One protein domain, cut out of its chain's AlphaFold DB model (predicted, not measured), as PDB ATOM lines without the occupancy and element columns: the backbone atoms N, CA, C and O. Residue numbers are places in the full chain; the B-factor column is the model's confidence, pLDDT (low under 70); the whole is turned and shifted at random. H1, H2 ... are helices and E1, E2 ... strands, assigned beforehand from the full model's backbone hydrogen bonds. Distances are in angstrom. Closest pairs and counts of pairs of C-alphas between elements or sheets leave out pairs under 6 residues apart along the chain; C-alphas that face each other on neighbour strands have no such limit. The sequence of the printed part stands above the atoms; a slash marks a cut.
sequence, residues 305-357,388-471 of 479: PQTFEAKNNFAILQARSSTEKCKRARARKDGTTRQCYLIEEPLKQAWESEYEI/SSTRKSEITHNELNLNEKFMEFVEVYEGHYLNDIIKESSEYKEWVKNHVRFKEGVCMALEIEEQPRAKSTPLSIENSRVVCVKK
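Overview. This is residues 305 to 357 and 388 to 471 of the 479 residues of an uncharacterized protein of Helicobacter pylori (strain ATCC 700392 / 26695) (UniProt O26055). This is a long rod: one half is a twisted sheet of three strands, E1, E4 and E5, with helix H1 across one face and H2 and H3 beyond it, and the other half is two hairpins, E2 with E3 and E6 with E7. E1 runs on into E2, and the loops of the two hairpins make the far end. The printed part has 137 residues with seven named strands and three named helices, in the order E1 E2 E3 E4 E5 H1 H2 H3 E6 E7; the class is mixed, helices and strands. The large sheet has the order E1, E4, E5, all antiparallel. The whole is only just extended, close to loose, with a radius of gyration of the C-alphas of 21.7 A, and it spans 77 by 27 by 21 A.

Arrangement. Start with E1, residues 306 to 318, and look across to E4, residues 347 to 357, its antiparallel neighbour at 172 degrees; N 314 and O 351 are 2.9 A apart, within hydrogen-bond range. On the other side of E4 is E5, residues 388 to 398, antiparallel at 157 degrees, with N 354 and O 392 at 2.8 A; E5 bends by 55 degrees at residue 395. E1 runs on, at 31 degrees across a break of 2 residues, into E2, residues 321 to 325, which forms a hairpin with E3, residues 339 to 343; N 324 and O 340 are 2.9 A apart. H1, residues 404 to 413, is on the large sheet at a height of 9.2 A and across the strands, at 71 degrees to E1 on the local plane. H2, residues 420 to 424, and H3, residues 426 to 435, are not on that sheet. H1 and H3 are close but not clearly touching, about perpendicular at 85 degrees, with Phe 409 and Tyr 428 the closest C-alphas at 6.5 A. In H1, H2 and H3 every O i to N i+4 pair is within hydrogen-bond range. E6, residues 443 to 450, and E7, residues 464 to 471, form the second hairpin, with N 447 and O 467 at 2.9 A. The closest C-alphas of E1 and E6 are those of Gln 318 and Met 444, 4.8 A; those of E3 and E6 are Ile 343 and Leu 446, 6.9 A.

Along the chain. Find C-alpha 306 at (-24.660, 7.064, 40.558); from there E1 runs 39.0 A to C-alpha 318. E4 is 31.4 A long, E5 27.9 A and E7 20.0 A, ending at C-alpha 471, (-16.119, 39.459, 20.627).

Size, cuts and confidence. The C-alphas farthest apart are those of Pro 305 and Lys 333, 78.2 A. Residues 358 to 387 are not printed, and C-alphas 357 and 388 are 6.0 A apart across that cut. The links E2 to E3 and E6 to E7 are long, 13 residues each. Residues 415, 418 and 420 have pLDDT under 70.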
ATOM      1  N   PRO A 305     -28.170   6.289  43.875       81.43
ATOM      2  CA  PRO A 305     -27.583   7.306  43.015       81.43
ATOM      3  C   PRO A 305     -26.253   6.838  42.413       81.43
ATOM      4  O   PRO A 305     -25.469   6.134  43.047       81.43
ATOM      5  N   GLN A 306     -25.958   7.287  41.194       77.32
ATOM      6  CA  GLN A 306     -24.660   7.064  40.558       77.32
ATOM      7  C   GLN A 306     -23.840   8.348  40.582       77.32
ATOM      8  O   GLN A 306     -24.329   9.396  40.169       77.32
ATOM      9  N   THR A 307     -22.581   8.254  41.001       81.15
ATOM     10  CA  THR A 307     -21.646   9.384  41.014       81.15
ATOM     11  C   THR A 307     -20.580   9.248  39.928       81.15
ATOM     12  O   THR A 307     -20.176   8.142  39.536       81.15
ATOM     13  N   PHE A 308     -20.144  10.384  39.388       79.65
ATOM     14  CA  PHE A 308     -19.038  10.473  38.440       79.65
ATOM     15  C   PHE A 308     -18.313  11.813  38.548       79.65
ATOM     16  O   PHE A 308     -18.911  12.833  38.872       79.65
ATOM     17  N   GLU A 309     -17.019  11.797  38.243       80.02
ATOM     18  CA  GLU A 309     -16.165  12.982  38.288       80.02
ATOM     19  C   GLU A 309     -15.935  13.553  36.883       80.02
ATOM     20  O   GLU A 309     -15.762  12.811  35.907       80.02
ATOM     21  N   ALA A 310     -15.905  14.879  36.775       75.76
ATOM     22  CA  ALA A 310     -15.562  15.592  35.549       75.76
ATOM     23  C   ALA A 310     -14.646  16.781  35.855       75.76
ATOM     24  O   ALA A 310     -14.839  17.470  36.851       75.76
ATOM     25  N   LYS A 311     -13.677  17.052  34.973       82.03
ATOM     26  CA  LYS A 311     -12.787  18.221  35.058       82.03
ATOM     27  C   LYS A 311     -12.892  19.056  33.798       82.03
ATOM     28  O   LYS A 311     -12.923  18.498  32.700       82.03
ATOM     29  N   ASN A 312     -12.949  20.374  33.945       79.72
ATOM     30  CA  ASN A 312     -12.987  21.309  32.825       79.72
ATOM     31  C   ASN A 312     -12.126  22.540  33.108       79.72
ATOM     32  O   ASN A 312     -11.999  22.976  34.247       79.72
ATOM     33  N   ASN A 313     -11.573  23.105  32.036       89.58
ATOM     34  CA  ASN A 313     -10.759  24.312  32.074       89.58
ATOM     35  C   ASN A 313     -11.500  25.446  31.376       89.58
ATOM     36  O   ASN A 313     -11.931  25.286  30.232       89.58
ATOM     37  N   PHE A 314     -11.570  26.595  32.034       90.89
ATOM     38  CA  PHE A 314     -12.250  27.782  31.537       90.89
ATOM     39  C   PHE A 314     -11.256  28.919  31.351       90.89
ATOM     40  O   PHE A 314     -10.282  29.055  32.096       90.89
ATOM     41  N   ALA A 315     -11.497  29.742  30.331       93.01
ATOM     42  CA  ALA A 315     -10.700  30.929  30.074       93.01
ATOM     43  C   ALA A 315     -11.547  32.035  29.445       93.01
ATOM     44  O   ALA A 315     -12.169  31.850  28.398       93.01
ATOM     45  N   ILE A 316     -11.501  33.215  30.055       92.89
ATOM     46  CA  ILE A 316     -12.142  34.434  29.580       92.89
ATOM     47  C   ILE A 316     -11.054  35.471  29.306       92.89
ATOM     48  O   ILE A 316     -10.137  35.655  30.107       92.89
ATOM     49  N   LEU A 317     -11.158  36.135  28.153       93.71
ATOM     50  CA  LEU A 317     -10.176  37.106  27.679       93.71
ATOM     51  C   LEU A 317     -10.820  38.469  27.445       93.71
ATOM     52  O   LEU A 317     -11.898  38.553  26.854       93.71
ATOM     53  N   GLN A 318     -10.099  39.524  27.816       93.44
ATOM     54  CA  GLN A 318     -10.417  40.901  27.464       93.44
ATOM     55  C   GLN A 318      -9.218  41.545  26.778       93.44
ATOM     56  O   GLN A 318      -8.162  41.741  27.374       93.44
ATOM     57  N   ALA A 319      -9.375  41.901  25.512       94.23
ATOM     58  CA  ALA A 319      -8.347  42.626  24.794       94.23
ATOM     59  C   ALA A 319      -8.223  44.057  25.317       94.23
ATOM     60  O   ALA A 319      -9.216  44.729  25.605       94.23
ATOM     61  N   ARG A 320      -6.979  44.524  25.380       93.84
ATOM     62  CA  ARG A 320      -6.620  45.880  25.776       93.84
ATOM     63  C   ARG A 320      -5.627  46.466  24.786       93.84
ATOM     64  O   ARG A 320      -4.871  45.759  24.120       93.84
ATOM     65  N   SER A 321      -5.654  47.782  24.688       93.45
ATOM     66  CA  SER A 321      -4.709  48.544  23.888       93.45
ATOM     67  C   SER A 321      -4.338  49.811  24.629       93.45
ATOM     68  O   SER A 321      -5.205  50.439  25.238       93.45
ATOM     69  N   SER A 322      -3.087  50.218  24.505       94.08
ATOM     70  CA  SER A 322      -2.595  51.494  25.003       94.08
ATOM     71  C   SER A 322      -2.079  52.356  23.856       94.08
ATOM     72  O   SER A 322      -1.981  51.927  22.702       94.08
ATOM     73  N   THR A 323      -1.792  53.617  24.159       92.68
ATOM     74  CA  THR A 323      -1.147  54.542  23.227       92.68
ATOM     75  C   THR A 323       0.292  54.764  23.659       92.68
ATOM     76  O   THR A 323       0.534  55.226  24.774       92.68
ATOM     77  N   GLU A 324       1.236  54.485  22.766       91.96
ATOM     78  CA  GLU A 324       2.665  54.693  23.001       91.96
ATOM     79  C   GLU A 324       3.283  55.537  21.877       91.96
ATOM     80  O   GLU A 324       2.724  55.686  20.782       91.96
ATOM     81  N   LYS A 325       4.484  56.076  22.114       90.14
ATOM     82  CA  LYS A 325       5.257  56.776  21.084       90.14
ATOM     83  C   LYS A 325       5.472  55.840  19.897       90.14
ATOM     84  O   LYS A 325       6.040  54.759  20.032       90.14
ATOM     85  N   CYS A 326       5.093  56.286  18.702       88.49
ATOM     86  CA  CYS A 326       5.351  55.527  17.488       88.49
ATOM     87  C   CYS A 326       6.855  55.241  17.355       88.49
ATOM     88  O   CYS A 326       7.685  56.151  17.464       88.49
ATOM     89  N   LYS A 327       7.211  53.992  17.037       84.30
ATOM     90  CA  LYS A 327       8.608  53.599  16.809       84.30
ATOM     91  C   LYS A 327       9.259  54.541  15.790       84.30
ATOM     92  O   LYS A 327       8.742  54.735  14.690       84.30
ATOM     93  N   ARG A 328      10.413  55.114  16.156       83.50
ATOM     94  CA  ARG A 328      11.209  56.048  15.329       83.50
ATOM     95  C   ARG A 328      10.521  57.384  14.996       83.50
ATOM     96  O   ARG A 328      10.966  58.079  14.081       83.50
ATOM     97  N   ALA A 329       9.458  57.774  15.702       84.26
ATOM     98  CA  ALA A 329       8.897  59.113  15.546       84.26
ATOM     99  C   ALA A 329       9.861  60.175  16.088       84.26
ATOM    100  O   ALA A 329      10.377  60.065  17.197       84.26
ATOM    101  N   ARG A 330      10.090  61.216  15.286       83.05
ATOM    102  CA  ARG A 330      10.799  62.424  15.717       83.05
ATOM    103  C   ARG A 330       9.817  63.365  16.409       83.05
ATOM    104  O   ARG A 330       8.622  63.331  16.105       83.05
ATOM    105  N   ALA A 331      10.335  64.213  17.293       84.40
ATOM    106  CA  ALA A 331       9.561  65.323  17.827       84.40
ATOM    107  C   ALA A 331       9.067  66.210  16.668       84.40
ATOM    108  O   ALA A 331       9.815  66.522  15.735       84.40
ATOM    109  N   ARG A 332       7.784  66.560  16.707       82.53
ATOM    110  CA  ARG A 332       7.152  67.551  15.839       82.53
ATOM    111  C   ARG A 332       7.684  68.946  16.203       82.53
ATOM    112  O   ARG A 332       8.315  69.135  17.241       82.53
ATOM    113  N   LYS A 333       7.436  69.940  15.342       83.00
ATOM    114  CA  LYS A 333       7.884  71.332  15.565       83.00
ATOM    115  C   LYS A 333       7.306  71.960  16.844       83.00
ATOM    116  O   LYS A 333       7.907  72.881  17.376       83.00
ATOM    117  N   ASP A 334       6.169  71.458  17.315       86.89
ATOM    118  CA  ASP A 334       5.486  71.857  18.553       86.89
ATOM    119  C   ASP A 334       6.038  71.158  19.816       86.89
ATOM    120  O   ASP A 334       5.524  71.366  20.910       86.89
ATOM    121  N   GLY A 335       7.068  70.310  19.683       85.35
ATOM    122  CA  GLY A 335       7.648  69.530  20.781       85.35
ATOM    123  C   GLY A 335       6.928  68.209  21.082       85.35
ATOM    124  O   GLY A 335       7.418  67.415  21.887       85.35
ATOM    125  N   THR A 336       5.807  67.911  20.421       86.66
ATOM    126  CA  THR A 336       5.050  66.673  20.657       86.66
ATOM    127  C   THR A 336       5.636  65.489  19.881       86.66
ATOM    128  O   THR A 336       6.285  65.643  18.848       86.66
ATOM    129  N   THR A 337       5.435  64.260  20.367       87.47
ATOM    130  CA  THR A 337       5.831  63.033  19.649       87.47
ATOM    131  C   THR A 337       4.591  62.304  19.151       87.47
ATOM    132  O   THR A 337       3.600  62.202  19.870       87.47
ATOM    133  N   ARG A 338       4.651  61.776  17.924       88.78
ATOM    134  CA  ARG A 338       3.548  61.022  17.315       88.78
ATOM    135  C   ARG A 338       3.219  59.771  18.138       88.78
ATOM    136  O   ARG A 338       4.121  58.985  18.424       88.78
ATOM    137  N   GLN A 339       1.941  59.587  18.458       92.65
ATOM    138  CA  GLN A 339       1.424  58.434  19.201       92.65
ATOM    139  C   GLN A 339       0.844  57.384  18.247       92.65
ATOM    140  O   GLN A 339       0.279  57.734  17.205       92.65
ATOM    141  N   CYS A 340       0.988  56.113  18.609       93.10
ATOM    142  CA  CYS A 340       0.475  54.942  17.904       93.10
ATOM    143  C   CYS A 340      -0.230  54.020  18.905       93.10
ATOM    144  O   CYS A 340       0.154  53.965  20.072       93.10
ATOM    145  N   TYR A 341      -1.228  53.273  18.439       93.95
ATOM    146  CA  TYR A 341      -1.822  52.209  19.242       93.95
ATOM    147  C   TYR A 341      -0.853  51.030  19.370       93.95
ATOM    148  O   TYR A 341      -0.210  50.635  18.394       93.95
ATOM    149  N   LEU A 342      -0.778  50.464  20.570       92.40
ATOM    150  CA  LEU A 342      -0.116  49.206  20.875       92.40
ATOM    151  C   LEU A 342      -1.183  48.235  21.380       92.40
ATOM    152  O   LEU A 342      -1.876  48.522  22.356       92.40
ATOM    153  N   ILE A 343      -1.333  47.098  20.700       93.17
ATOM    154  CA  ILE A 343      -2.164  45.999  21.197       93.17
ATOM    155  C   ILE A 343      -1.342  45.271  22.257       93.17
ATOM    156  O   ILE A 343      -0.265  44.753  21.957       93.17
ATOM    157  N   GLU A 344      -1.836  45.275  23.489       92.99
ATOM    158  CA  GLU A 344      -1.219  44.574  24.611       92.99
ATOM    159  C   GLU A 344      -1.735  43.134  24.682       92.99
ATOM    160  O   GLU A 344      -2.736  42.776  24.050       92.99
ATOM    161  N   GLU A 345      -1.066  42.295  25.473       93.19
ATOM    162  CA  GLU A 345      -1.600  40.972  25.787       93.19
ATOM    163  C   GLU A 345      -2.968  41.116  26.473       93.19
ATOM    164  O   GLU A 345      -3.123  41.966  27.360       93.19
ATOM    165  N   PRO A 346      -3.981  40.340  26.048       93.79
ATOM    166  CA  PRO A 346      -5.316  40.437  26.614       93.79
ATOM    167  C   PRO A 346      -5.289  40.037  28.087       93.79
ATOM    168  O   PRO A 346      -4.625  39.068  28.449       93.79
ATOM    169  N   LEU A 347      -6.062  40.749  28.907       94.07
ATOM    170  CA  LEU A 347      -6.301  40.348  30.285       94.07
ATOM    171  C   LEU A 347      -6.977  38.978  30.298       94.07
ATOM    172  O   LEU A 347      -7.919  38.736  29.531       94.07
ATOM    173  N   LYS A 348      -6.503  38.092  31.170       93.96
ATOM    174  CA  LYS A 348      -6.936  36.698  31.230       93.96
ATOM    175  C   LYS A 348      -7.449  36.314  32.616       93.96
ATOM    176  O   LYS A 348      -6.719  36.354  33.605       93.96
ATOM    177  N   GLN A 349      -8.688  35.828  32.654       94.93
ATOM    178  CA  GLN A 349      -9.191  34.993  33.745       94.93
ATOM    179  C   GLN A 349      -9.165  33.540  33.287       94.93
ATOM    180  O   GLN A 349      -9.725  33.227  32.239       94.93
ATOM    181  N   ALA A 350      -8.550  32.648  34.054       95.38
ATOM    182  CA  ALA A 350      -8.610  31.218  33.782       95.38
ATOM    183  C   ALA A 350      -8.667  30.415  35.078       95.38
ATOM    184  O   ALA A 350      -7.996  30.749  36.054       95.38
ATOM    185  N   TRP A 351      -9.442  29.339  35.073       96.45
ATOM    186  CA  TRP A 351      -9.629  28.465  36.227       96.45
ATOM    187  C   TRP A 351      -9.939  27.038  35.776       96.45
ATOM    188  O   TRP A 351     -10.395  26.810  34.652       96.45
ATOM    189  N   GLU A 352      -9.652  26.087  36.653       92.95
ATOM    190  CA  GLU A 352      -9.989  24.677  36.494       92.95
ATOM    191  C   GLU A 352     -11.084  24.321  37.498       92.95
ATOM    192  O   GLU A 352     -10.998  24.700  38.667       92.95
ATOM    193  N   SER A 353     -12.109  23.604  37.043       86.81
ATOM    194  CA  SER A 353     -13.215  23.158  37.889       86.81
ATOM    195  C   SER A 353     -13.376  21.646  37.825       86.81
ATOM    196  O   SER A 353     -13.406  21.045  36.747       86.81
ATOM    197  N   GLU A 354     -13.497  21.049  39.004       88.46
ATOM    198  CA  GLU A 354     -13.781  19.642  39.245       88.46
ATOM    199  C   GLU A 354     -15.211  19.502  39.777       88.46
ATOM    200  O   GLU A 354     -15.622  20.200  40.711       88.46
ATOM    201  N   TYR A 355     -15.965  18.594  39.166       82.32
ATOM    202  CA  TYR A 355     -17.359  18.322  39.483       82.32
ATOM    203  C   TYR A 355     -17.514  16.880  39.929       82.32
ATOM    204  O   TYR A 355     -17.114  15.971  39.200       82.32
ATOM    205  N   GLU A 356     -18.166  16.670  41.066       84.17
ATOM    206  CA  GLU A 356     -18.758  15.379  41.403       84.17
ATOM    207  C   GLU A 356     -20.239  15.453  41.044       84.17
ATOM    208  O   GLU A 356     -20.997  16.207  41.653       84.17
ATOM    209  N   ILE A 357     -20.640  14.721  40.010       79.39
ATOM    210  CA  ILE A 357     -22.002  14.725  39.490       79.39
ATOM    211  C   ILE A 357     -22.689  13.452  39.960       79.39
ATOM    212  O   ILE A 357     -22.262  12.339  39.654       79.39
ATOM    213  N   SER A 388     -27.568  16.357  40.635       80.13
ATOM    214  CA  SER A 388     -26.955  17.265  41.595       80.13
ATOM    215  C   SER A 388     -25.458  17.210  41.387       80.13
ATOM    216  O   SER A 388     -24.917  16.133  41.143       80.13
ATOM    217  N   SER A 389     -24.778  18.338  41.504       77.02
ATOM    218  CA  SER A 389     -23.327  18.348  41.413       77.02
ATOM    219  C   SER A 389     -22.714  19.202  42.503       77.02
ATOM    220  O   SER A 389     -23.279  20.220  42.899       77.02
ATOM    221  N   THR A 390     -21.565  18.762  43.004       85.68
ATOM    222  CA  THR A 390     -20.709  19.583  43.859       85.68
ATOM    223  C   THR A 390     -19.544  20.100  43.032       85.68
ATOM    224  O   THR A 390     -19.013  19.394  42.173       85.68
ATOM    225  N   ARG A 391     -19.185  21.364  43.258       85.80
ATOM    226  CA  ARG A 391     -18.173  22.090  42.494       85.80
ATOM    227  C   ARG A 391     -16.973  22.393  43.381       85.80
ATOM    228  O   ARG A 391     -17.131  22.900  44.490       85.80
ATOM    229  N   LYS A 392     -15.772  22.149  42.864       90.70
ATOM    230  CA  LYS A 392     -14.513  22.691  43.389       90.70
ATOM    231  C   LYS A 392     -13.790  23.397  42.255       90.70
ATOM    232  O   LYS A 392     -13.666  22.823  41.180       90.70
ATOM    233  N   SER A 393     -13.302  24.612  42.486       91.33
ATOM    234  CA  SER A 393     -12.567  25.359  41.464       91.33
ATOM    235  C   SER A 393     -11.260  25.929  41.974       91.33
ATOM    236  O   SER A 393     -11.202  26.436  43.094       91.33
ATOM    237  N   GLU A 394     -10.253  25.929  41.111       94.11
ATOM    238  CA  GLU A 394      -8.947  26.528  41.346       94.11
ATOM    239  C   GLU A 394      -8.647  27.574  40.267       94.11
ATOM    240  O   GLU A 394      -8.661  27.290  39.067       94.11
ATOM    241  N   ILE A 395      -8.376  28.809  40.689       94.45
ATOM    242  CA  ILE A 395      -8.036  29.899  39.771       94.45
ATOM    243  C   ILE A 395      -6.570  29.764  39.360       94.45
ATOM    244  O   ILE A 395      -5.678  29.783  40.205       94.45
ATOM    245  N   THR A 396      -6.311  29.701  38.054       93.72
ATOM    246  CA  THR A 396      -4.949  29.631  37.499       93.72
ATOM    247  C   THR A 396      -4.425  30.999  37.062       93.72
ATOM    248  O   THR A 396      -3.222  31.234  37.120       93.72
ATOM    249  N   HIS A 397      -5.302  31.904  36.608       94.15
ATOM    250  CA  HIS A 397      -4.979  33.285  36.224       94.15
ATOM    251  C   HIS A 397      -6.131  34.208  36.637       94.15
ATOM    252  O   HIS A 397      -7.285  33.904  36.334       94.15
ATOM    253  N   ASN A 398      -5.820  35.329  37.294       93.37
ATOM    254  CA  ASN A 398      -6.814  36.218  37.901       93.37
ATOM    255  C   ASN A 398      -6.616  37.695  37.514       93.37
ATOM    256  O   ASN A 398      -6.493  38.556  38.379       93.37
ATOM    257  N   GLU A 399      -6.507  38.008  36.223       92.41
ATOM    258  CA  GLU A 399      -6.267  39.395  35.788       92.41
ATOM    259  C   GLU A 399      -7.558  40.213  35.644       92.41
ATOM    260  O   GLU A 399      -7.514  41.440  35.695       92.41
ATOM    261  N   LEU A 400      -8.707  39.546  35.478       90.61
ATOM    262  CA  LEU A 400     -10.019  40.197  35.395       90.61
ATOM    263  C   LEU A 400     -10.702  40.330  36.764       90.61
ATOM    264  O   LEU A 400     -11.699  41.038  36.861       90.61
ATOM    265  N   ASN A 401     -10.182  39.665  37.805       90.30
ATOM    266  CA  ASN A 401     -10.746  39.648  39.159       90.30
ATOM    267  C   ASN A 401     -12.242  39.283  39.190       90.30
ATOM    268  O   ASN A 401     -13.018  39.874  39.938       90.30
ATOM    269  N   LEU A 402     -12.653  38.317  38.361       91.32
ATOM    270  CA  LEU A 402     -14.041  37.854  38.342       91.32
ATOM    271  C   LEU A 402     -14.367  37.128  39.651       91.32
ATOM    272  O   LEU A 402     -13.570  36.325  40.142       91.32
ATOM    273  N   ASN A 403     -15.545  37.403  40.208       91.37
ATOM    274  CA  ASN A 403     -15.985  36.772  41.447       91.37
ATOM    275  C   ASN A 403     -16.302  35.271  41.243       91.37
ATOM    276  O   ASN A 403     -16.515  34.797  40.122       91.37
ATOM    277  N   GLU A 404     -16.326  34.505  42.340       91.59
ATOM    278  CA  GLU A 404     -16.563  33.053  42.298       91.59
ATOM    279  C   GLU A 404     -17.911  32.697  41.653       91.59
ATOM    280  O   GLU A 404     -17.989  31.776  40.841       91.59
ATOM    281  N   LYS A 405     -18.945  33.494  41.935       91.87
ATOM    282  CA  LYS A 405     -20.305  33.314  41.418       91.87
ATOM    283  C   LYS A 405     -20.404  33.529  39.905       91.87
ATOM    284  O   LYS A 405     -21.111  32.808  39.212       91.87
ATOM    285  N   PHE A 406     -19.657  34.486  39.363       93.13
ATOM    286  CA  PHE A 406     -19.564  34.735  37.928       93.13
ATOM    287  C   PHE A 406     -18.923  33.535  37.234       93.13
ATOM    288  O   PHE A 406     -19.420  33.088  36.204       93.13
ATOM    289  N   MET A 407     -17.845  32.988  37.808       92.64
ATOM    290  CA  MET A 407     -17.208  31.776  37.288       92.64
ATOM    291  C   MET A 407     -18.170  30.582  37.338       92.64
ATOM    292  O   MET A 407     -18.332  29.897  36.334       92.64
ATOM    293  N   GLU A 408     -18.880  30.381  38.451       90.82
ATOM    294  CA  GLU A 408     -19.920  29.353  38.580       90.82
ATOM    295  C   GLU A 408     -21.017  29.499  37.509       90.82
ATOM    296  O   GLU A 408     -21.360  28.533  36.826       90.82
ATOM    297  N   PHE A 409     -21.531  30.708  37.287       92.27
ATOM    298  CA  PHE A 409     -22.565  30.956  36.281       92.27
ATOM    299  C   PHE A 409     -22.078  30.767  34.843       92.27
ATOM    300  O   PHE A 409     -22.842  30.291  34.003       92.27
ATOM    301  N   VAL A 410     -20.810  31.069  34.552       89.74
ATOM    302  CA  VAL A 410     -20.188  30.742  33.260       89.74
ATOM    303  C   VAL A 410     -20.202  29.232  33.029       89.74
ATOM    304  O   VAL A 410     -20.605  28.782  31.957       89.74
ATOM    305  N   GLU A 411     -19.840  28.442  34.039       85.61
ATOM    306  CA  GLU A 411     -19.815  26.980  33.949       85.61
ATOM    307  C   GLU A 411     -21.208  26.373  33.752       85.61
ATOM    308  O   GLU A 411     -21.358  25.405  32.999       85.61
ATOM    309  N   VAL A 412     -22.232  26.944  34.396       82.29
ATOM    310  CA  VAL A 412     -23.641  26.565  34.187       82.29
ATOM    311  C   VAL A 412     -24.102  26.958  32.782       82.29
ATOM    312  O   VAL A 412     -24.742  26.155  32.101       82.29
ATOM    313  N   TYR A 413     -23.748  28.156  32.312       83.54
ATOM    314  CA  TYR A 413     -24.135  28.652  30.989       83.54
ATOM    315  C   TYR A 413     -23.515  27.833  29.848       83.54
ATOM    316  O   TYR A 413     -24.197  27.498  28.879       83.54
ATOM    317  N   GLU A 414     -22.243  27.454  29.976       77.92
ATOM    318  CA  GLU A 414     -21.571  26.534  29.047       77.92
ATOM    319  C   GLU A 414     -21.995  25.061  29.279       77.92
ATOM    320  O   GLU A 414     -21.733  24.168  28.465       77.92
ATOM    321  N   GLY A 415     -22.728  24.805  30.368       69.81
ATOM    322  CA  GLY A 415     -23.357  23.538  30.736       69.81
ATOM    323  C   GLY A 415     -22.371  22.451  31.157       69.81
ATOM    324  O   GLY A 415     -22.595  21.277  30.861       69.81
ATOM    325  N   HIS A 416     -21.258  22.840  31.772       71.49
ATOM    326  CA  HIS A 416     -20.302  21.926  32.395       71.49
ATOM    327  C   HIS A 416     -20.674  21.621  33.849       71.49
ATOM    328  O   HIS A 416     -20.394  20.521  34.321       71.49
ATOM    329  N   TYR A 417     -21.350  22.558  34.520       73.85
ATOM    330  CA  TYR A 417     -21.875  22.378  35.869       73.85
ATOM    331  C   TYR A 417     -23.383  22.086  35.823       73.85
ATOM    332  O   TYR A 417     -24.201  22.958  35.529       73.85
ATOM    333  N   LEU A 418     -23.747  20.823  36.058       65.63
ATOM    334  CA  LEU A 418     -25.117  20.310  35.947       65.63
ATOM    335  C   LEU A 418     -25.855  20.437  37.287       65.63
ATOM    336  O   LEU A 418     -26.089  19.440  37.973       65.63
ATOM    337  N   ASN A 419     -26.166  21.669  37.690       73.82
ATOM    338  CA  ASN A 419     -26.978  21.942  38.874       73.82
ATOM    339  C   ASN A 419     -28.250  22.709  38.485       73.82
ATOM    340  O   ASN A 419     -28.218  23.912  38.210       73.82
ATOM    341  N   ASP A 420     -29.377  21.998  38.480       67.13
ATOM    342  CA  ASP A 420     -30.673  22.558  38.085       67.13
ATOM    343  C   ASP A 420     -31.153  23.659  39.043       67.13
ATOM    344  O   ASP A 420     -31.809  24.606  38.608       67.13
ATOM    345  N   ILE A 421     -30.771  23.601  40.326       76.94
ATOM    346  CA  ILE A 421     -31.154  24.604  41.335       76.94
ATOM    347  C   ILE A 421     -30.600  25.979  40.947       76.94
ATOM    348  O   ILE A 421     -31.316  26.980  40.988       76.94
ATOM    349  N   ILE A 422     -29.341  26.028  40.510       78.86
ATOM    350  CA  ILE A 422     -28.694  27.281  40.109       78.86
ATOM    351  C   ILE A 422     -29.303  27.802  38.812       78.86
ATOM    352  O   ILE A 422     -29.599  28.991  38.711       78.86
ATOM    353  N   LYS A 423     -29.549  26.920  37.840       73.59
ATOM    354  CA  LYS A 423     -30.147  27.296  36.554       73.59
ATOM    355  C   LYS A 423     -31.544  27.905  36.711       73.59
ATOM    356  O   LYS A 423     -31.917  28.792  35.940       73.59
ATOM    357  N   GLU A 424     -32.301  27.452  37.706       78.59
ATOM    358  CA  GLU A 424     -33.628  27.989  38.003       78.59
ATOM    359  C   GLU A 424     -33.627  29.195  38.952       78.59
ATOM    360  O   GLU A 424     -34.641  29.900  39.015       78.59
ATOM    361  N   SER A 425     -32.502  29.481  39.618       87.16
ATOM    362  CA  SER A 425     -32.356  30.633  40.512       87.16
ATOM    363  C   SER A 425     -32.618  31.969  39.799       87.16
ATOM    364  O   SER A 425     -32.313  32.158  38.614       87.16
ATOM    365  N   SER A 426     -33.195  32.923  40.531       90.72
ATOM    366  CA  SER A 426     -33.423  34.290  40.043       90.72
ATOM    367  C   SER A 426     -32.110  34.992  39.699       90.72
ATOM    368  O   SER A 426     -32.027  35.666  38.675       90.72
ATOM    369  N   GLU A 427     -31.076  34.778  40.507       92.78
ATOM    370  CA  GLU A 427     -29.760  35.400  40.354       92.78
ATOM    371  C   GLU A 427     -29.065  34.976  39.059       92.78
ATOM    372  O   GLU A 427     -28.541  35.822  38.337       92.78
ATOM    373  N   TYR A 428     -29.104  33.684  38.717       91.09
ATOM    374  CA  TYR A 428     -28.565  33.201  37.447       91.09
ATOM    375  C   TYR A 428     -29.342  33.783  36.259       91.09
ATOM    376  O   TYR A 428     -28.743  34.260  35.295       91.09
ATOM    377  N   LYS A 429     -30.681  33.795  36.327       90.94
ATOM    378  CA  LYS A 429     -31.534  34.362  35.266       90.94
ATOM    379  C   LYS A 429     -31.253  35.852  35.047       90.94
ATOM    380  O   LYS A 429     -31.175  36.305  33.902       90.94
ATOM    381  N   GLU A 430     -31.062  36.606  36.124       93.00
ATOM    382  CA  GLU A 430     -30.676  38.015  36.071       93.00
ATOM    383  C   GLU A 430     -29.251  38.200  35.537       93.00
ATOM    384  O   GLU A 430     -29.023  39.036  34.658       93.00
ATOM    385  N   TRP A 431     -28.306  37.366  35.972       94.15
ATOM    386  CA  TRP A 431     -26.943  37.380  35.457       94.15
ATOM    387  C   TRP A 431     -26.902  37.123  33.948       94.15
ATOM    388  O   TRP A 431     -26.255  37.886  33.235       94.15
ATOM    389  N   VAL A 432     -27.645  36.138  33.428       90.76
ATOM    390  CA  VAL A 432     -27.738  35.878  31.980       90.76
ATOM    391  C   VAL A 432     -28.269  37.112  31.246       90.76
ATOM    392  O   VAL A 432     -27.707  37.534  30.233       90.76
ATOM    393  N   LYS A 433     -29.322  37.745  31.770       91.00
ATOM    394  CA  LYS A 433     -29.904  38.953  31.169       91.00
ATOM    395  C   LYS A 433     -28.914  40.124  31.135       91.00
ATOM    396  O   LYS A 433     -28.872  40.850  30.134       91.00
ATOM    397  N   ASN A 434     -28.115  40.296  32.184       91.46
ATOM    398  CA  ASN A 434     -27.238  41.455  32.354       91.46
ATOM    399  C   ASN A 434     -25.841  41.255  31.741       91.46
ATOM    400  O   ASN A 434     -25.271  42.208  31.208       91.46
ATOM    401  N   HIS A 435     -25.322  40.025  31.744       92.24
ATOM    402  CA  HIS A 435     -23.922  39.728  31.428       92.24
ATOM    403  C   HIS A 435     -23.724  38.842  30.199       92.24
ATOM    404  O   HIS A 435     -22.603  38.770  29.709       92.24
ATOM    405  N   VAL A 436     -24.752  38.188  29.650       91.00
ATOM    406  CA  VAL A 436     -24.574  37.283  28.501       91.00
ATOM    407  C   VAL A 436     -25.085  37.911  27.204       91.00
ATOM    408  O   VAL A 436     -26.261  38.252  27.064       91.00
ATOM    409  N   ARG A 437     -24.198  38.024  26.214       89.55
ATOM    410  CA  ARG A 437     -24.488  38.461  24.840       89.55
ATOM    411  C   ARG A 437     -23.680  37.603  23.869       89.55
ATOM    412  O   ARG A 437     -22.478  37.805  23.702       89.55
ATOM    413  N   PHE A 438     -24.324  36.621  23.243       85.14
ATOM    414  CA  PHE A 438     -23.642  35.667  22.365       85.14
ATOM    415  C   PHE A 438     -22.900  36.380  21.228       85.14
ATOM    416  O   PHE A 438     -23.524  37.059  20.416       85.14
ATOM    417  N   LYS A 439     -21.569  36.218  21.165       86.12
ATOM    418  CA  LYS A 439     -20.674  36.904  20.205       86.12
ATOM    419  C   LYS A 439     -20.791  38.436  20.189       86.12
ATOM    420  O   LYS A 439     -20.345  39.087  19.244       86.12
ATOM    421  N   GLU A 440     -21.361  39.014  21.232       87.95
ATOM    422  CA  GLU A 440     -21.604  40.448  21.375       87.95
ATOM    423  C   GLU A 440     -21.096  40.985  22.719       87.95
ATOM    424  O   GLU A 440     -21.304  42.154  23.036       87.95
ATOM    425  N   GLY A 441     -20.397  40.152  23.491       89.73
ATOM    426  CA  GLY A 441     -19.753  40.531  24.738       89.73
ATOM    427  C   GLY A 441     -18.485  41.367  24.538       89.73
ATOM    428  O   GLY A 441     -18.259  41.995  23.498       89.73
ATOM    429  N   VAL A 442     -17.623  41.346  25.555       92.09
ATOM    430  CA  VAL A 442     -16.349  42.066  25.562       92.09
ATOM    431  C   VAL A 442     -15.460  41.686  24.386       92.09
ATOM    432  O   VAL A 442     -15.502  40.570  23.862       92.09
ATOM    433  N   CYS A 443     -14.610  42.620  23.970       93.63
ATOM    434  CA  CYS A 443     -13.646  42.325  22.930       93.63
ATOM    435  C   CYS A 443     -12.573  41.358  23.438       93.63
ATOM    436  O   CYS A 443     -11.928  41.636  24.441       93.63
ATOM    437  N   MET A 444     -12.347  40.257  22.724       92.67
ATOM    438  CA  MET A 444     -11.298  39.273  23.017       92.67
ATOM    439  C   MET A 444     -10.045  39.476  22.163       92.67
ATOM    440  O   MET A 444      -8.974  39.005  22.535       92.67
ATOM    441  N   ALA A 445     -10.172  40.133  21.006       93.73
ATOM    442  CA  ALA A 445      -9.050  40.432  20.122       93.73
ATOM    443  C   ALA A 445      -9.281  41.746  19.370       93.73
ATOM    444  O   ALA A 445     -10.347  41.955  18.782       93.73
ATOM    445  N   LEU A 446      -8.261  42.599  19.379       94.95
ATOM    446  CA  LEU A 446      -8.243  43.891  18.700       94.95
ATOM    447  C   LEU A 446      -7.348  43.816  17.459       94.95
ATOM    448  O   LEU A 446      -6.393  43.044  17.421       94.95
ATOM    449  N   GLU A 447      -7.639  44.657  16.476       94.46
ATOM    450  CA  GLU A 447      -6.782  44.930  15.324       94.46
ATOM    451  C   GLU A 447      -6.711  46.445  15.106       94.46
ATOM    452  O   GLU A 447      -7.637  47.183  15.449       94.46
ATOM    453  N   ILE A 448      -5.592  46.929  14.568       92.72
ATOM    454  CA  ILE A 448      -5.434  48.340  14.209       92.72
ATOM    455  C   ILE A 448      -5.840  48.491  12.746       92.72
ATOM    456  O   ILE A 448      -5.138  48.029  11.850       92.72
ATOM    457  N   GLU A 449      -6.955  49.171  12.505       92.74
ATOM    458  CA  GLU A 449      -7.419  49.504  11.164       92.74
ATOM    459  C   GLU A 449      -6.856  50.868  10.744       92.74
ATOM    460  O   GLU A 449      -7.066  51.885  11.417       92.74
ATOM    461  N   GLU A 450      -6.137  50.901   9.622       90.75
ATOM    462  CA  GLU A 450      -5.643  52.152   9.044       90.75
ATOM    463  C   GLU A 450      -6.773  52.909   8.332       90.75
ATOM    464  O   GLU A 450      -7.475  52.361   7.483       90.75
ATOM    465  N   GLN A 451      -6.922  54.198   8.634       91.00
ATOM    466  CA  GLN A 451      -7.845  55.077   7.922       91.00
ATOM    467  C   GLN A 451      -7.223  55.585   6.609       91.00
ATOM    468  O   GLN A 451      -5.992  55.636   6.484       91.00
ATOM    469  N   PRO A 452      -8.043  56.012   5.627       89.62
ATOM    470  CA  PRO A 452      -7.543  56.582   4.380       89.62
ATOM    471  C   PRO A 452      -6.568  57.741   4.631       89.62
ATOM    472  O   PRO A 452      -6.933  58.785   5.169       89.62
ATOM    473  N   ARG A 453      -5.308  57.560   4.221       85.67
ATOM    474  CA  ARG A 453      -4.227  58.543   4.381       85.67
ATOM    475  C   ARG A 453      -3.366  58.625   3.129       85.67
ATOM    476  O   ARG A 453      -3.220  57.653   2.389       85.67
ATOM    477  N   ALA A 454      -2.728  59.775   2.915       86.38
ATOM    478  CA  ALA A 454      -1.683  59.891   1.904       86.38
ATOM    479  C   ALA A 454      -0.517  58.942   2.242       86.38
ATOM    480  O   ALA A 454      -0.134  58.816   3.406       86.38
ATOM    481  N   LYS A 455       0.096  58.314   1.229       84.16
ATOM    482  CA  LYS A 455       1.224  57.376   1.425       84.16
ATOM    483  C   LYS A 455       2.416  58.010   2.158       84.16
ATOM    484  O   LYS A 455       3.164  57.307   2.829       84.16
ATOM    485  N   SER A 456       2.575  59.330   2.049       85.53
ATOM    486  CA  SER A 456       3.598  60.123   2.740       85.53
ATOM    487  C   SER A 456       3.297  60.375   4.220       85.53
ATOM    488  O   SER A 456       4.213  60.689   4.977       85.53
ATOM    489  N   THR A 457       2.036  60.268   4.640       84.68
ATOM    490  CA  THR A 457       1.618  60.527   6.021       84.68
ATOM    491  C   THR A 457       1.794  59.251   6.831       84.68
ATOM    492  O   THR A 457       1.083  58.291   6.569       84.68
ATOM    493  N   PRO A 458       2.714  59.186   7.800       86.45
ATOM    494  CA  PRO A 458       2.977  57.962   8.549       86.45
ATOM    495  C   PRO A 458       1.827  57.603   9.506       86.45
ATOM    496  O   PRO A 458       1.081  58.481   9.934       86.45
ATOM    497  N   LEU A 459       1.724  56.319   9.870       86.91
ATOM    498  CA  LEU A 459       0.702  55.812  10.792       86.91
ATOM    499  C   LEU A 459       0.800  56.478  12.177       86.91
ATOM    500  O   LEU A 459       1.898  56.617  12.738       86.91
ATOM    501  N   SER A 460      -0.345  56.889  12.708       88.73
ATOM    502  CA  SER A 460      -0.559  57.496  14.020       88.73
ATOM    503  C   SER A 460      -1.988  57.239  14.498       88.73
ATOM    504  O   SER A 460      -2.843  56.792  13.737       88.73
ATOM    505  N   ILE A 461      -2.279  57.588  15.751       90.70
ATOM    506  CA  ILE A 461      -3.656  57.595  16.274       90.70
ATOM    507  C   ILE A 461      -4.614  58.499  15.475       90.70
ATOM    508  O   ILE A 461      -5.819  58.305  15.533       90.70
ATOM    509  N   GLU A 462      -4.096  59.478  14.721       88.28
ATOM    510  CA  GLU A 462      -4.898  60.433  13.936       88.28
ATOM    511  C   GLU A 462      -5.425  59.813  12.632       88.28
ATOM    512  O   GLU A 462      -6.355  60.342  12.032       88.28
ATOM    513  N   ASN A 463      -4.811  58.723  12.163       90.95
ATOM    514  CA  ASN A 463      -5.158  58.050  10.910       90.95
ATOM    515  C   ASN A 463      -5.279  56.529  11.078       90.95
ATOM    516  O   ASN A 463      -5.100  55.771  10.126       90.95
ATOM    517  N   SER A 464      -5.580  56.078  12.292       92.55
ATOM    518  CA  SER A 464      -5.896  54.686  12.591       92.55
ATOM    519  C   SER A 464      -6.952  54.611  13.681       92.55
ATOM    520  O   SER A 464      -7.136  55.552  14.453       92.55
ATOM    521  N   ARG A 465      -7.662  53.490  13.743       93.89
ATOM    522  CA  ARG A 465      -8.589  53.177  14.830       93.89
ATOM    523  C   ARG A 465      -8.364  51.749  15.296       93.89
ATOM    524  O   ARG A 465      -8.028  50.879  14.497       93.89
ATOM    525  N   VAL A 466      -8.566  51.509  16.583       93.73
ATOM    526  CA  VAL A 466      -8.580  50.149  17.118       93.73
ATOM    527  C   VAL A 466      -9.979  49.583  16.915       93.73
ATOM    528  O   VAL A 466     -10.964  50.195  17.328       93.73
ATOM    529  N   VAL A 467     -10.069  48.428  16.267       94.60
ATOM    530  CA  VAL A 467     -11.327  47.721  16.030       94.60
ATOM    531  C   VAL A 467     -11.316  46.366  16.710       94.60
ATOM    532  O   VAL A 467     -10.286  45.707  16.819       94.60
ATOM    533  N   CYS A 468     -12.487  45.941  17.174       94.54
ATOM    534  CA  CYS A 468     -12.652  44.611  17.730       94.54
ATOM    535  C   CYS A 468     -12.905  43.597  16.613       94.54
ATOM    536  O   CYS A 468     -13.935  43.671  15.944       94.54
ATOM    537  N   VAL A 469     -12.003  42.630  16.447       93.67
ATOM    538  CA  VAL A 469     -12.134  41.572  15.430       93.67
ATOM    539  C   VAL A 469     -12.815  40.318  15.964       93.67
ATOM    540  O   VAL A 469     -13.395  39.548  15.200       93.67
ATOM    541  N   LYS A 470     -12.783  40.110  17.285       93.34
ATOM    542  CA  LYS A 470     -13.442  38.977  17.940       93.34
ATOM    543  C   LYS A 470     -14.056  39.410  19.261       93.34
ATOM    544  O   LYS A 470     -13.340  39.845  20.160       93.34
ATOM    545  N   LYS A 471     -15.369  39.237  19.388       92.68
ATOM    546  CA  LYS A 471     -16.119  39.459  20.627       92.68
ATOM    547  C   LYS A 471     -16.373  38.140  21.353       92.68
ATOM    548  O   LYS A 471     -16.552  37.101  20.714       92.68
TER     549      LYS A 471